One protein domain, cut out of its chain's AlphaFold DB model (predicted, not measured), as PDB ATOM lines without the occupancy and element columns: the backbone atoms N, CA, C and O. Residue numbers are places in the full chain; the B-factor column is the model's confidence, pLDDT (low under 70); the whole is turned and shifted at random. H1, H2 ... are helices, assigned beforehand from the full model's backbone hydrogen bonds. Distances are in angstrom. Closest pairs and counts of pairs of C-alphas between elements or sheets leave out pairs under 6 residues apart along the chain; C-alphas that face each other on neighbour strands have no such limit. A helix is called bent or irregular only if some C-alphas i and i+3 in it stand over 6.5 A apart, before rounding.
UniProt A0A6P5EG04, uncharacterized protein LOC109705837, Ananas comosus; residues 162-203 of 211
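Overview. This is residues 162 to 203 of the 211 residues of the protein "uncharacterized protein LOC109705837" of Ananas comosus (UniProt A0A6P5EG04). Going from residue 162, a lead of residues 162 to 171 turns round into the long helix H1; after a tight turn the shorter helix H2 folds back over H1 at a slant, with few contacts between the two. Residues 168 to 173 stick out at one end. The printed part has 42 residues with two named helices, H1 then H2, and no named strand; its class is all helix. It is only just compact, close to loose, with a radius of gyration of the C-alphas of 10.5 A, and elongated, spanning 29 by 16 by 14 A.

Arrangement. Look at H1, residues 172 to 188, and H2, residues 193 to 201: they are close but not clearly touching, their closest C-alphas being those of Phe 186 and Arg 196, 7.0 A apart. They run opposite ways at a steep tilt of 46 degrees. In H1 every O i to N i+4 pair is within hydrogen-bond range; in H2, 3 of 5 are.

Along the chain. Find C-alpha 172 at (126.698, 143.573, 100.784); from there H1 runs 24.0 A to C-alpha 188. H2 runs 13.7 A to C-alpha 201 at (128.705, 154.439, 115.538); it is irregular, with C-alphas 194 and 197 7.2 A apart.

Size, cuts and confidence. The C-alphas farthest apart are those of Glu 168 and Phe 190, 29.8 A. The printed part has no cut, the link from H1 to H2 is tight, and no printed residue is under 70 in pLDDT.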
ATOM      1  N   PRO A 162     132.978 161.797 106.335       76.25
ATOM      2  CA  PRO A 162     132.708 160.360 106.337       76.25
ATOM      3  C   PRO A 162     131.295 160.028 105.851       76.25
ATOM      4  O   PRO A 162     130.309 160.631 106.279       76.25
ATOM      5  N   ARG A 163     131.190 159.026 104.971       81.50
ATOM      6  CA  ARG A 163     129.898 158.525 104.486       81.50
ATOM      7  C   ARG A 163     129.074 157.952 105.646       81.50
ATOM      8  O   ARG A 163     129.546 157.063 106.344       81.50
ATOM      9  N   VAL A 164     127.828 158.393 105.799       84.81
ATOM     10  CA  VAL A 164     126.860 157.790 106.734       84.81
ATOM     11  C   VAL A 164     126.304 156.479 106.154       84.81
ATOM     12  O   VAL A 164     126.200 156.335 104.931       84.81
ATOM     13  N   PHE A 165     125.964 155.517 107.014       86.00
ATOM     14  CA  PHE A 165     125.222 154.307 106.649       86.00
ATOM     15  C   PHE A 165     123.895 154.234 107.414       86.00
ATOM     16  O   PHE A 165     123.871 154.245 108.639       86.00
ATOM     17  N   ASP A 166     122.798 154.175 106.661       82.75
ATOM     18  CA  ASP A 166     121.407 154.263 107.128       82.75
ATOM     19  C   ASP A 166     120.769 152.905 107.477       82.75
ATOM     20  O   ASP A 166     119.735 152.855 108.140       82.75
ATOM     21  N   GLY A 167     121.347 151.795 107.011       82.75
ATOM     22  CA  GLY A 167     120.767 150.451 107.117       82.75
ATOM     23  C   GLY A 167     119.606 150.158 106.156       82.75
ATOM     24  O   GLY A 167     119.309 148.987 105.939       82.75
ATOM     25  N   GLU A 168     119.008 151.169 105.507       79.31
ATOM     26  CA  GLU A 168     117.879 151.006 104.567       79.31
ATOM     27  C   GLU A 168     118.267 150.116 103.373       79.31
ATOM     28  O   GLU A 168     117.435 149.430 102.778       79.31
ATOM     29  N   LYS A 169     119.559 150.122 103.020       71.12
ATOM     30  CA  LYS A 169     120.144 149.278 101.972       71.12
ATOM     31  C   LYS A 169     121.315 148.474 102.520       71.12
ATOM     32  O   LYS A 169     122.474 148.751 102.217       71.12
ATOM     33  N   ALA A 170     120.997 147.436 103.292       73.19
ATOM     34  CA  ALA A 170     121.933 146.407 103.763       73.19
ATOM     35  C   ALA A 170     122.485 145.489 102.638       73.19
ATOM     36  O   ALA A 170     122.800 144.320 102.865       73.19
ATOM     37  N   ASP A 171     122.619 146.010 101.415       84.44
ATOM     38  CA  ASP A 171     123.291 145.341 100.304       84.44
ATOM     39  C   ASP A 171     124.774 145.140 100.649       84.44
ATOM     40  O   ASP A 171     125.464 146.104 100.994       84.44
ATOM     41  N   HIS A 172     125.297 143.919 100.479       84.19
ATOM     42  CA  HIS A 172     126.698 143.573 100.784       84.19
ATOM     43  C   HIS A 172     127.693 144.612 100.250       84.19
ATOM     44  O   HIS A 172     128.547 145.096 100.980       84.19
ATOM     45  N   TRP A 173     127.530 145.017  98.989       87.12
ATOM     46  CA  TRP A 173     128.397 145.978  98.304       87.12
ATOM     47  C   TRP A 173     128.319 147.411  98.863       87.12
ATOM     48  O   TRP A 173     129.283 148.170  98.755       87.12
ATOM     49  N   VAL A 174     127.189 147.804  99.462       86.50
ATOM     50  CA  VAL A 174     127.029 149.112 100.119       86.50
ATOM     51  C   VAL A 174     127.722 149.098 101.480       86.50
ATOM     52  O   VAL A 174     128.458 150.037 101.789       86.50
ATOM     53  N   VAL A 175     127.553 148.015 102.245       87.56
ATOM     54  CA  VAL A 175     128.231 147.791 103.534       87.56
ATOM     55  C   VAL A 175     129.746 147.688 103.338       87.56
ATOM     56  O   VAL A 175     130.501 148.397 103.991       87.56
ATOM     57  N   GLU A 176     130.201 146.881 102.384       88.69
ATOM     58  CA  GLU A 176     131.613 146.668 102.039       88.69
ATOM     59  C   GLU A 176     132.303 147.967 101.593       88.69
ATOM     60  O   GLU A 176     133.388 148.296 102.075       88.69
ATOM     61  N   LYS A 177     131.648 148.783 100.751       88.25
ATOM     62  CA  LYS A 177     132.163 150.117 100.397       88.25
ATOM     63  C   LYS A 177     132.185 151.094 101.566       88.25
ATOM     64  O   LYS A 177     133.054 151.965 101.589       88.25
ATOM     65  N   TRP A 178     131.236 150.997 102.495       89.75
ATOM     66  CA  TRP A 178     131.221 151.834 103.691       89.75
ATOM     67  C   TRP A 178     132.344 151.439 104.657       89.75
ATOM     68  O   TRP A 178     133.108 152.310 105.066       89.75
ATOM     69  N   LEU A 179     132.521 150.140 104.920       89.69
ATOM     70  CA  LEU A 179     133.613 149.594 105.730       89.69
ATOM     71  C   LEU A 179     134.981 149.984 105.163       89.69
ATOM     72  O   LEU A 179     135.758 150.624 105.863       89.69
ATOM     73  N   MET A 180     135.242 149.721 103.878       90.69
ATOM     74  CA  MET A 180     136.511 150.078 103.228       90.69
ATOM     75  C   MET A 180     136.799 151.593 103.288       90.69
ATOM     76  O   MET A 180     137.952 152.015 103.379       90.69
ATOM     77  N   HIS A 181     135.761 152.435 103.249       87.50
ATOM     78  CA  HIS A 181     135.904 153.883 103.405       87.50
ATOM     79  C   HIS A 181     136.197 154.283 104.862       87.50
ATOM     80  O   HIS A 181     137.082 155.105 105.088       87.50
ATOM     81  N   MET A 182     135.519 153.676 105.841       88.56
ATOM     82  CA  MET A 182     135.761 153.898 107.272       88.56
ATOM     83  C   MET A 182     137.151 153.429 107.707       88.56
ATOM     84  O   MET A 182     137.872 154.184 108.352       88.56
ATOM     85  N   GLU A 183     137.569 152.232 107.291       89.19
ATOM     86  CA  GLU A 183     138.923 151.717 107.505       89.19
ATOM     87  C   GLU A 183     139.969 152.680 106.943       89.19
ATOM     88  O   GLU A 183     140.877 153.088 107.668       89.19
ATOM     89  N   LYS A 184     139.809 153.118 105.683       88.44
ATOM     90  CA  LYS A 184     140.715 154.101 105.078       88.44
ATOM     91  C   LYS A 184     140.777 155.390 105.903       88.44
ATOM     92  O   LYS A 184     141.875 155.879 106.150       88.44
ATOM     93  N   LEU A 185     139.641 155.915 106.365       85.88
ATOM     94  CA  LEU A 185     139.624 157.106 107.215       85.88
ATOM     95  C   LEU A 185     140.327 156.870 108.558       85.88
ATOM     96  O   LEU A 185     141.072 157.745 108.989       85.88
ATOM     97  N   PHE A 186     140.178 155.706 109.198       87.31
ATOM     98  CA  PHE A 186     140.907 155.379 110.434       87.31
ATOM     99  C   PHE A 186     142.424 155.268 110.229       87.31
ATOM    100  O   PHE A 186     143.176 155.629 111.137       87.31
ATOM    101  N   TYR A 187     142.880 154.812 109.056       84.56
ATOM    102  CA  TYR A 187     144.295 154.860 108.675       84.56
ATOM    103  C   TYR A 187     144.765 156.297 108.404       84.56
ATOM    104  O   TYR A 187     145.760 156.719 108.989       84.56
ATOM    105  N   ASP A 188     144.045 157.061 107.574       82.50
ATOM    106  CA  ASP A 188     144.405 158.438 107.197       82.50
ATOM    107  C   ASP A 188     144.452 159.390 108.414       82.50
ATOM    108  O   ASP A 188     145.295 160.284 108.469       82.50
ATOM    109  N   THR A 189     143.558 159.199 109.395       80.62
ATOM    110  CA  THR A 189     143.432 160.034 110.611       80.62
ATOM    111  C   THR A 189     144.154 159.461 111.841       80.62
ATOM    112  O   THR A 189     144.018 159.997 112.940       80.62
ATOM    113  N   PHE A 190     144.927 158.377 111.685       78.69
ATOM    114  CA  PHE A 190     145.682 157.715 112.764       78.69
ATOM    115  C   PHE A 190     144.841 157.389 114.019       78.69
ATOM    116  O   PHE A 190     145.297 157.509 115.160       78.69
ATOM    117  N   VAL A 191     143.596 156.949 113.816       80.75
ATOM    118  CA  VAL A 191     142.664 156.644 114.908       80.75
ATOM    119  C   VAL A 191     143.068 155.357 115.634       80.75
ATOM    120  O   VAL A 191     143.066 154.253 115.073       80.75
ATOM    121  N   GLU A 192     143.369 155.523 116.924       83.94
ATOM    122  CA  GLU A 192     143.648 154.447 117.879       83.94
ATOM    123  C   GLU A 192     142.469 153.468 117.985       83.94
ATOM    124  O   GLU A 192     141.301 153.855 118.042       83.94
ATOM    125  N   GLU A 193     142.783 152.173 118.041       85.12
ATOM    126  CA  GLU A 193     141.806 151.091 117.875       85.12
ATOM    127  C   GLU A 193     140.665 151.119 118.899       85.12
ATOM    128  O   GLU A 193     139.507 150.941 118.521       85.12
ATOM    129  N   ARG A 194     140.966 151.482 120.157       84.94
ATOM    130  CA  ARG A 194     139.971 151.645 121.236       84.94
ATOM    131  C   ARG A 194     138.882 152.692 120.950       84.94
ATOM    132  O   ARG A 194     137.892 152.733 121.672       84.94
ATOM    133  N   TYR A 195     139.042 153.521 119.916       81.88
ATOM    134  CA  TYR A 195     138.080 154.558 119.534       81.88
ATOM    135  C   TYR A 195     137.386 154.304 118.191       81.88
ATOM    136  O   TYR A 195     136.353 154.917 117.931       81.88
ATOM    137  N   ARG A 196     137.892 153.395 117.341       86.88
ATOM    138  CA  ARG A 196     137.340 153.142 115.990       86.88
ATOM    139  C   ARG A 196     135.852 152.806 116.016       86.88
ATOM    140  O   ARG A 196     135.092 153.351 115.226       86.88
ATOM    141  N   VAL A 197     135.431 151.973 116.968       87.31
ATOM    142  CA  VAL A 197     134.021 151.585 117.153       87.31
ATOM    143  C   VAL A 197     133.146 152.797 117.500       87.31
ATOM    144  O   VAL A 197     132.066 152.947 116.941       87.31
ATOM    145  N   TRP A 198     133.628 153.692 118.366       85.50
ATOM    146  CA  TRP A 198     132.906 154.904 118.774       85.50
ATOM    147  C   TRP A 198     132.823 155.946 117.648       85.50
ATOM    148  O   TRP A 198     131.791 156.588 117.458       85.50
ATOM    149  N   PHE A 199     133.877 156.079 116.838       85.06
ATOM    150  CA  PHE A 199     133.818 156.886 115.621       85.06
ATOM    151  C   PHE A 199     132.894 156.271 114.562       85.06
ATOM    152  O   PHE A 199     132.172 157.010 113.897       85.06
ATOM    153  N   ALA A 200     132.864 154.942 114.418       87.44
ATOM    154  CA  ALA A 200     131.982 154.253 113.477       87.44
ATOM    155  C   ALA A 200     130.498 154.436 113.834       87.44
ATOM    156  O   ALA A 200     129.712 154.797 112.959       87.44
ATOM    157  N   THR A 201     130.106 154.270 115.105       87.19
ATOM    158  CA  THR A 201     128.705 154.439 115.538       87.19
ATOM    159  C   THR A 201     128.191 155.870 115.385       87.19
ATOM    160  O   THR A 201     127.004 156.053 115.139       87.19
ATOM    161  N   HIS A 202     129.064 156.883 115.417       84.44
ATOM    162  CA  HIS A 202     128.707 158.265 115.063       84.44
ATOM    163  C   HIS A 202     128.403 158.492 113.566       84.44
ATOM    164  O   HIS A 202     127.992 159.592 113.198       84.44
ATOM    165  N   HIS A 203     128.590 157.479 112.713       85.12
ATOM    166  CA  HIS A 203     128.301 157.516 111.273       85.12
ATOM    167  C   HIS A 203     127.386 156.363 110.822       85.12
ATOM    168  O   HIS A 203     127.236 156.113 109.623       85.12
TER     169      HIS A 203